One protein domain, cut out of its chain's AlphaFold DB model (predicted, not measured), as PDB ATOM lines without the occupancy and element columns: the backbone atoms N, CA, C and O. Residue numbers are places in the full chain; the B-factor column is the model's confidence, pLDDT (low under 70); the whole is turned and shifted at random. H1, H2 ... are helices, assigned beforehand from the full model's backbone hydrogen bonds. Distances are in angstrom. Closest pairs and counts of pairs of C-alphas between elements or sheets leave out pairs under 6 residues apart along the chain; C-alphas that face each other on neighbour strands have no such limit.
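AT A GLANCE: This is residues 2 to 51 of the 207 residues of an uncharacterized protein of Colletotrichum salicis (UniProt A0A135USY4). H2, the longest helix, and short helices H3, H4 and H5 form a small cluster, with H1 off one end, touching no helix. The 50 printed residues include five named helices, H1 to H5 in order, and no named strand: all helix. The whole is compact, radius of gyration of the C-alphas 10.9 A, but elongated, 36 by 20 by 18 A.

HOW THE PARTS SIT: Start at H2, residues 15 to 24; it only just touches H5, residues 46 to 49, with 3 pairs of C-alphas within 8 A, the closest Ser 23 and Leu 49, 6.4 A. H3, residues 27 to 33, is close to H2 but not clearly touching, closest C-alphas Ala 22 and Ile 30, 6.7 A, at a steep tilt of 44 degrees, opposite ways. H1, residues 5 to 11, is close but not clearly touching H4, residues 38 to 42: C-alphas Glu 11 and Ile 39 are closest, 6.7 A. O i to N i+4 pairs are within hydrogen-bond range throughout H3 and H4, 5 of 6 in H2, 0 of 3 in H1 (O i to N i+3: 0 of 4); H5 is too short.

IN THESE COORDINATES: Find C-alpha 15 at (-52.830, -41.203, -17.217); H2 runs 14.7 A to C-alpha 24. H5 ends at C-alpha 49, (-48.179, -32.200, -9.154).

THE WHOLE: The printed part has no cut, and its four links are tight. Residues 2 to 9 and 47 have pLDDT under 70.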
ATOM      1  N   PRO A   2     -38.680 -34.487 -39.537       52.09
ATOM      2  CA  PRO A   2     -38.706 -35.514 -38.503       52.09
ATOM      3  C   PRO A   2     -40.005 -36.333 -38.638       52.09
ATOM      4  O   PRO A   2     -41.043 -35.760 -38.980       52.09
ATOM      5  N   PRO A   3     -39.970 -37.658 -38.432       53.34
ATOM      6  CA  PRO A   3     -41.139 -38.508 -38.627       53.34
ATOM      7  C   PRO A   3     -42.217 -38.199 -37.578       53.34
ATOM      8  O   PRO A   3     -41.972 -38.261 -36.376       53.34
ATOM      9  N   LEU A   4     -43.439 -37.914 -38.043       54.22
ATOM     10  CA  LEU A   4     -44.625 -37.620 -37.217       54.22
ATOM     11  C   LEU A   4     -45.034 -38.774 -36.274       54.22
ATOM     12  O   LEU A   4     -45.854 -38.579 -35.382       54.22
ATOM     13  N   PHE A   5     -44.449 -39.963 -36.438       53.75
ATOM     14  CA  PHE A   5     -44.784 -41.166 -35.671       53.75
ATOM     15  C   PHE A   5     -44.338 -41.137 -34.200       53.75
ATOM     16  O   PHE A   5     -44.958 -41.800 -33.373       53.75
ATOM     17  N   GLN A   6     -43.294 -40.382 -33.841       53.34
ATOM     18  CA  GLN A   6     -42.775 -40.401 -32.464       53.34
ATOM     19  C   GLN A   6     -43.643 -39.625 -31.463       53.34
ATOM     20  O   GLN A   6     -43.708 -40.009 -30.299       53.34
ATOM     21  N   TYR A   7     -44.339 -38.573 -31.900       52.94
ATOM     22  CA  TYR A   7     -45.128 -37.726 -30.996       52.94
ATOM     23  C   TYR A   7     -46.444 -38.384 -30.551       52.94
ATOM     24  O   TYR A   7     -46.903 -38.138 -29.440       52.94
ATOM     25  N   LEU A   8     -47.001 -39.283 -31.369       59.69
ATOM     26  CA  LEU A   8     -48.243 -40.001 -31.058       59.69
ATOM     27  C   LEU A   8     -48.075 -41.034 -29.935       59.69
ATOM     28  O   LEU A   8     -49.022 -41.295 -29.202       59.69
ATOM     29  N   LEU A   9     -46.883 -41.614 -29.759       69.69
ATOM     30  CA  LEU A   9     -46.672 -42.673 -28.763       69.69
ATOM     31  C   LEU A   9     -46.755 -42.157 -27.325       69.69
ATOM     32  O   LEU A   9     -47.239 -42.874 -26.452       69.69
ATOM     33  N   PHE A  10     -46.303 -40.927 -27.081       75.56
ATOM     34  CA  PHE A  10     -46.306 -40.360 -25.737       75.56
ATOM     35  C   PHE A  10     -47.718 -39.968 -25.287       75.56
ATOM     36  O   PHE A  10     -48.094 -40.268 -24.160       75.56
ATOM     37  N   GLU A  11     -48.531 -39.381 -26.173       78.62
ATOM     38  CA  GLU A  11     -49.934 -39.050 -25.864       78.62
ATOM     39  C   GLU A  11     -50.815 -40.291 -25.644       78.62
ATOM     40  O   GLU A  11     -51.805 -40.215 -24.921       78.62
ATOM     41  N   CYS A  12     -50.442 -41.442 -26.214       83.19
ATOM     42  CA  CYS A  12     -51.162 -42.708 -26.048       83.19
ATOM     43  C   CYS A  12     -50.910 -43.420 -24.703       83.19
ATOM     44  O   CYS A  12     -51.543 -44.445 -24.439       83.19
ATOM     45  N   LEU A  13     -49.989 -42.937 -23.861       83.50
ATOM     46  CA  LEU A  13     -49.738 -43.542 -22.549       83.50
ATOM     47  C   LEU A  13     -50.940 -43.352 -21.611       83.50
ATOM     48  O   LEU A  13     -51.686 -42.377 -21.704       83.50
ATOM     49  N   THR A  14     -51.124 -44.261 -20.654       86.06
ATOM     50  CA  THR A  14     -52.178 -44.102 -19.643       86.06
ATOM     51  C   THR A  14     -51.903 -42.890 -18.748       86.06
ATOM     52  O   THR A  14     -50.762 -42.433 -18.611       86.06
ATOM     53  N   PHE A  15     -52.954 -42.350 -18.123       80.50
ATOM     54  CA  PHE A  15     -52.830 -41.203 -17.217       80.50
ATOM     55  C   PHE A  15     -51.846 -41.469 -16.067       80.50
ATOM     56  O   PHE A  15     -51.066 -40.586 -15.722       80.50
ATOM     57  N   ASP A  16     -51.821 -42.686 -15.519       82.94
ATOM     58  CA  ASP A  16     -50.939 -43.043 -14.400       82.94
ATOM     59  C   ASP A  16     -49.454 -42.925 -14.764       82.94
ATOM     60  O   ASP A  16     -48.645 -42.444 -13.970       82.94
ATOM     61  N   ILE A  17     -49.097 -43.302 -15.996       87.00
ATOM     62  CA  ILE A  17     -47.729 -43.167 -16.507       87.00
ATOM     63  C   ILE A  17     -47.392 -41.687 -16.691       87.00
ATOM     64  O   ILE A  17     -46.332 -41.240 -16.251       87.00
ATOM     65  N   HIS A  18     -48.301 -40.899 -17.274       84.00
ATOM     66  CA  HIS A  18     -48.126 -39.449 -17.386       84.00
ATOM     67  C   HIS A  18     -47.926 -38.793 -16.011       84.00
ATOM     68  O   HIS A  18     -47.056 -37.936 -15.863       84.00
ATOM     69  N   TYR A  19     -48.685 -39.222 -15.000       81.06
ATOM     70  CA  TYR A  19     -48.568 -38.738 -13.626       81.06
ATOM     71  C   TYR A  19     -47.216 -39.098 -12.997       81.06
ATOM     72  O   TYR A  19     -46.559 -38.225 -12.428       81.06
ATOM     73  N   GLN A  20     -46.761 -40.352 -13.128       85.75
ATOM     74  CA  GLN A  20     -45.435 -40.751 -12.646       85.75
ATOM     75  C   GLN A  20     -44.332 -39.933 -13.311       85.75
ATOM     76  O   GLN A  20     -43.481 -39.391 -12.612       85.75
ATOM     77  N   ILE A  21     -44.371 -39.773 -14.635       86.06
ATOM     78  CA  ILE A  21     -43.397 -38.950 -15.360       86.06
ATOM     79  C   ILE A  21     -43.429 -37.513 -14.840       86.06
ATOM     80  O   ILE A  21     -42.385 -36.953 -14.523       86.06
ATOM     81  N   ALA A  22     -44.622 -36.940 -14.668       82.44
ATOM     82  CA  ALA A  22     -44.784 -35.599 -14.127       82.44
ATOM     83  C   ALA A  22     -44.195 -35.436 -12.717       82.44
ATOM     84  O   ALA A  22     -43.701 -34.360 -12.397       82.44
ATOM     85  N   SER A  23     -44.199 -36.487 -11.893       81.88
ATOM     86  CA  SER A  23     -43.631 -36.448 -10.538       81.88
ATOM     87  C   SER A  23     -42.100 -36.325 -10.503       81.88
ATOM     88  O   SER A  23     -41.554 -35.828  -9.519       81.88
ATOM     89  N   TYR A  24     -41.414 -36.730 -11.577       85.56
ATOM     90  CA  TYR A  24     -39.961 -36.583 -11.729       85.56
ATOM     91  C   TYR A  24     -39.552 -35.272 -12.403       85.56
ATOM     92  O   TYR A  24     -38.366 -34.951 -12.451       85.56
ATOM     93  N   LEU A  25     -40.514 -34.529 -12.946       83.56
ATOM     94  CA  LEU A  25     -40.260 -33.296 -13.670       83.56
ATOM     95  C   LEU A  25     -40.378 -32.093 -12.739       83.56
ATOM     96  O   LEU A  25     -41.302 -31.985 -11.930       83.56
ATOM     97  N   ASP A  26     -39.467 -31.138 -12.902       79.44
ATOM     98  CA  ASP A  26     -39.613 -29.850 -12.247       79.44
ATOM     99  C   ASP A  26     -40.721 -29.027 -12.915       79.44
ATOM    100  O   ASP A  26     -41.110 -29.242 -14.066       79.44
ATOM    101  N   TYR A  27     -41.234 -28.029 -12.189       77.25
ATOM    102  CA  TYR A  27     -42.336 -27.189 -12.667       77.25
ATOM    103  C   TYR A  27     -42.051 -26.562 -14.038       77.25
ATOM    104  O   TYR A  27     -42.948 -26.458 -14.873       77.25
ATOM    105  N   VAL A  28     -40.792 -26.191 -14.289       78.94
ATOM    106  CA  VAL A  28     -40.339 -25.644 -15.573       78.94
ATOM    107  C   VAL A  28     -40.626 -26.615 -16.709       78.94
ATOM    108  O   VAL A  28     -41.207 -26.231 -17.725       78.94
ATOM    109  N   ASP A  29     -40.257 -27.876 -16.537       83.62
ATOM    110  CA  ASP A  29     -40.382 -28.877 -17.585       83.62
ATOM    111  C   ASP A  29     -41.842 -29.255 -17.798       83.62
ATOM    112  O   ASP A  29     -42.283 -29.336 -18.942       83.62
ATOM    113  N   ILE A  30     -42.636 -29.326 -16.725       81.69
ATOM    114  CA  ILE A  30     -44.091 -29.494 -16.825       81.69
ATOM    115  C   ILE A  30     -44.713 -28.341 -17.627       81.69
ATOM    116  O   ILE A  30     -45.504 -28.588 -18.536       81.69
ATOM    117  N   THR A  31     -44.330 -27.083 -17.366       77.25
ATOM    118  CA  THR A  31     -44.865 -25.937 -18.129       77.25
ATOM    119  C   THR A  31     -44.452 -25.938 -19.601       77.25
ATOM    120  O   THR A  31     -45.213 -25.451 -20.438       77.25
ATOM    121  N   LYS A  32     -43.285 -26.502 -19.940       82.94
ATOM    122  CA  LYS A  32     -42.841 -26.703 -21.330       82.94
ATOM    123  C   LYS A  32     -43.539 -27.887 -22.002       82.94
ATOM    124  O   LYS A  32     -43.742 -27.848 -23.212       82.94
ATOM    125  N   LEU A  33     -43.925 -28.906 -21.233       82.19
ATOM    126  CA  LEU A  33     -44.635 -30.094 -21.710       82.19
ATOM    127  C   LEU A  33     -46.122 -29.838 -21.968       82.19
ATOM    128  O   LEU A  33     -46.662 -30.341 -22.950       82.19
ATOM    129  N   SER A  34     -46.783 -29.014 -21.152       82.81
ATOM    130  CA  SER A  34     -48.203 -28.682 -21.335       82.81
ATOM    131  C   SER A  34     -48.582 -28.186 -22.746       82.81
ATOM    132  O   SER A  34     -49.622 -28.605 -23.240       82.81
ATOM    133  N   PRO A  35     -47.832 -27.318 -23.455       78.50
ATOM    134  CA  PRO A  35     -48.212 -26.922 -24.814       78.50
ATOM    135  C   PRO A  35     -48.024 -28.025 -25.868       78.50
ATOM    136  O   PRO A  35     -48.678 -27.955 -26.907       78.50
ATOM    137  N   VAL A  36     -47.155 -29.012 -25.626       81.44
ATOM    138  CA  VAL A  36     -46.811 -30.065 -26.603       81.44
ATOM    139  C   VAL A  36     -47.549 -31.383 -26.380       81.44
ATOM    140  O   VAL A  36     -47.571 -32.209 -27.284       81.44
ATOM    141  N   ASN A  37     -48.154 -31.586 -25.208       82.75
ATOM    142  CA  ASN A  37     -48.911 -32.790 -24.886       82.75
ATOM    143  C   ASN A  37     -50.292 -32.410 -24.333       82.75
ATOM    144  O   ASN A  37     -50.418 -31.721 -23.317       82.75
ATOM    145  N   SER A  38     -51.336 -32.881 -25.014       82.62
ATOM    146  CA  SER A  38     -52.729 -32.594 -24.659       82.62
ATOM    147  C   SER A  38     -53.135 -33.136 -23.283       82.62
ATOM    148  O   SER A  38     -53.832 -32.439 -22.551       82.62
ATOM    149  N   ILE A  39     -52.632 -34.303 -22.859       82.00
ATOM    150  CA  ILE A  39     -52.883 -34.863 -21.519       82.00
ATOM    151  C   ILE A  39     -52.344 -33.923 -20.428       82.00
ATOM    152  O   ILE A  39     -53.060 -33.576 -19.483       82.00
ATOM    153  N   PHE A  40     -51.101 -33.456 -20.581       77.56
ATOM    154  CA  PHE A  40     -50.468 -32.504 -19.662       77.56
ATOM    155  C   PHE A  40     -51.144 -31.130 -19.657       77.56
ATOM    156  O   PHE A  40     -51.053 -30.400 -18.671       77.56
ATOM    157  N   ARG A  41     -51.793 -30.753 -20.758       79.75
ATOM    158  CA  ARG A  41     -52.553 -29.507 -20.859       79.75
ATOM    159  C   ARG A  41     -53.915 -29.596 -20.186       79.75
ATOM    160  O   ARG A  41     -54.318 -28.662 -19.496       79.75
ATOM    161  N   ASP A  42     -54.621 -30.693 -20.437       77.25
ATOM    162  CA  ASP A  42     -56.057 -30.789 -20.197       77.25
ATOM    163  C   ASP A  42     -56.363 -31.475 -18.852       77.25
ATOM    164  O   ASP A  42     -57.347 -31.118 -18.199       77.25
ATOM    165  N   TYR A  43     -55.508 -32.402 -18.396       73.75
ATOM    166  CA  TYR A  43     -55.762 -33.222 -17.202       73.75
ATOM    167  C   TYR A  43     -54.778 -32.994 -16.053       73.75
ATOM    168  O   TYR A  43     -55.152 -33.149 -14.891       73.75
ATOM    169  N   LEU A  44     -53.531 -32.609 -16.334       72.69
ATOM    170  CA  LEU A  44     -52.529 -32.410 -15.287       72.69
ATOM    171  C   LEU A  44     -52.452 -30.944 -14.863       72.69
ATOM    172  O   LEU A  44     -51.904 -30.089 -15.555       72.69
ATOM    173  N   ASN A  45     -52.958 -30.646 -13.665       70.50
ATOM    174  CA  ASN A  45     -52.702 -29.353 -13.045       70.50
ATOM    175  C   ASN A  45     -51.253 -29.316 -12.533       70.50
ATOM    176  O   ASN A  45     -50.932 -29.922 -11.511       70.50
ATOM    177  N   SER A  46     -50.390 -28.553 -13.206       70.88
ATOM    178  CA  SER A  46     -48.973 -28.384 -12.846       70.88
ATOM    179  C   SER A  46     -48.773 -27.954 -11.383       70.88
ATOM    180  O   SER A  46     -47.786 -28.323 -10.754       70.88
ATOM    181  N   CYS A  47     -49.727 -27.208 -10.812       69.19
ATOM    182  CA  CYS A  47     -49.688 -26.771  -9.413       69.19
ATOM    183  C   CYS A  47     -50.075 -27.861  -8.410       69.19
ATOM    184  O   CYS A  47     -49.782 -27.708  -7.225       69.19
ATOM    185  N   ALA A  48     -50.779 -28.904  -8.856       72.38
ATOM    186  CA  ALA A  48     -51.166 -30.043  -8.026       72.38
ATOM    187  C   ALA A  48     -50.065 -31.113  -7.975       72.38
ATOM    188  O   ALA A  48     -49.950 -31.819  -6.981       72.38
ATOM    189  N   LEU A  49     -49.253 -31.210  -9.031       72.31
ATOM    190  CA  LEU A  49     -48.179 -32.200  -9.154       72.31
ATOM    191  C   LEU A  49     -46.900 -31.797  -8.422       72.31
ATOM    192  O   LEU A  49     -46.188 -32.641  -7.890       72.31
ATOM    193  N   VAL A  50     -46.601 -30.499  -8.405       73.69
ATOM    194  CA  VAL A  50     -45.365 -29.982  -7.819       73.69
ATOM    195  C   VAL A  50     -45.641 -29.448  -6.413       73.69
ATOM    196  O   VAL A  50     -46.597 -28.688  -6.230       73.69
ATOM    197  N   PRO A  51     -44.785 -29.748  -5.414       78.62
ATOM    198  CA  PRO A  51     -44.902 -29.164  -4.086       78.62
ATOM    199  C   PRO A  51     -45.025 -27.643  -4.140       78.62
ATOM    200  O   PRO A  51     -44.260 -26.965  -4.832       78.62
TER     201      PRO A  51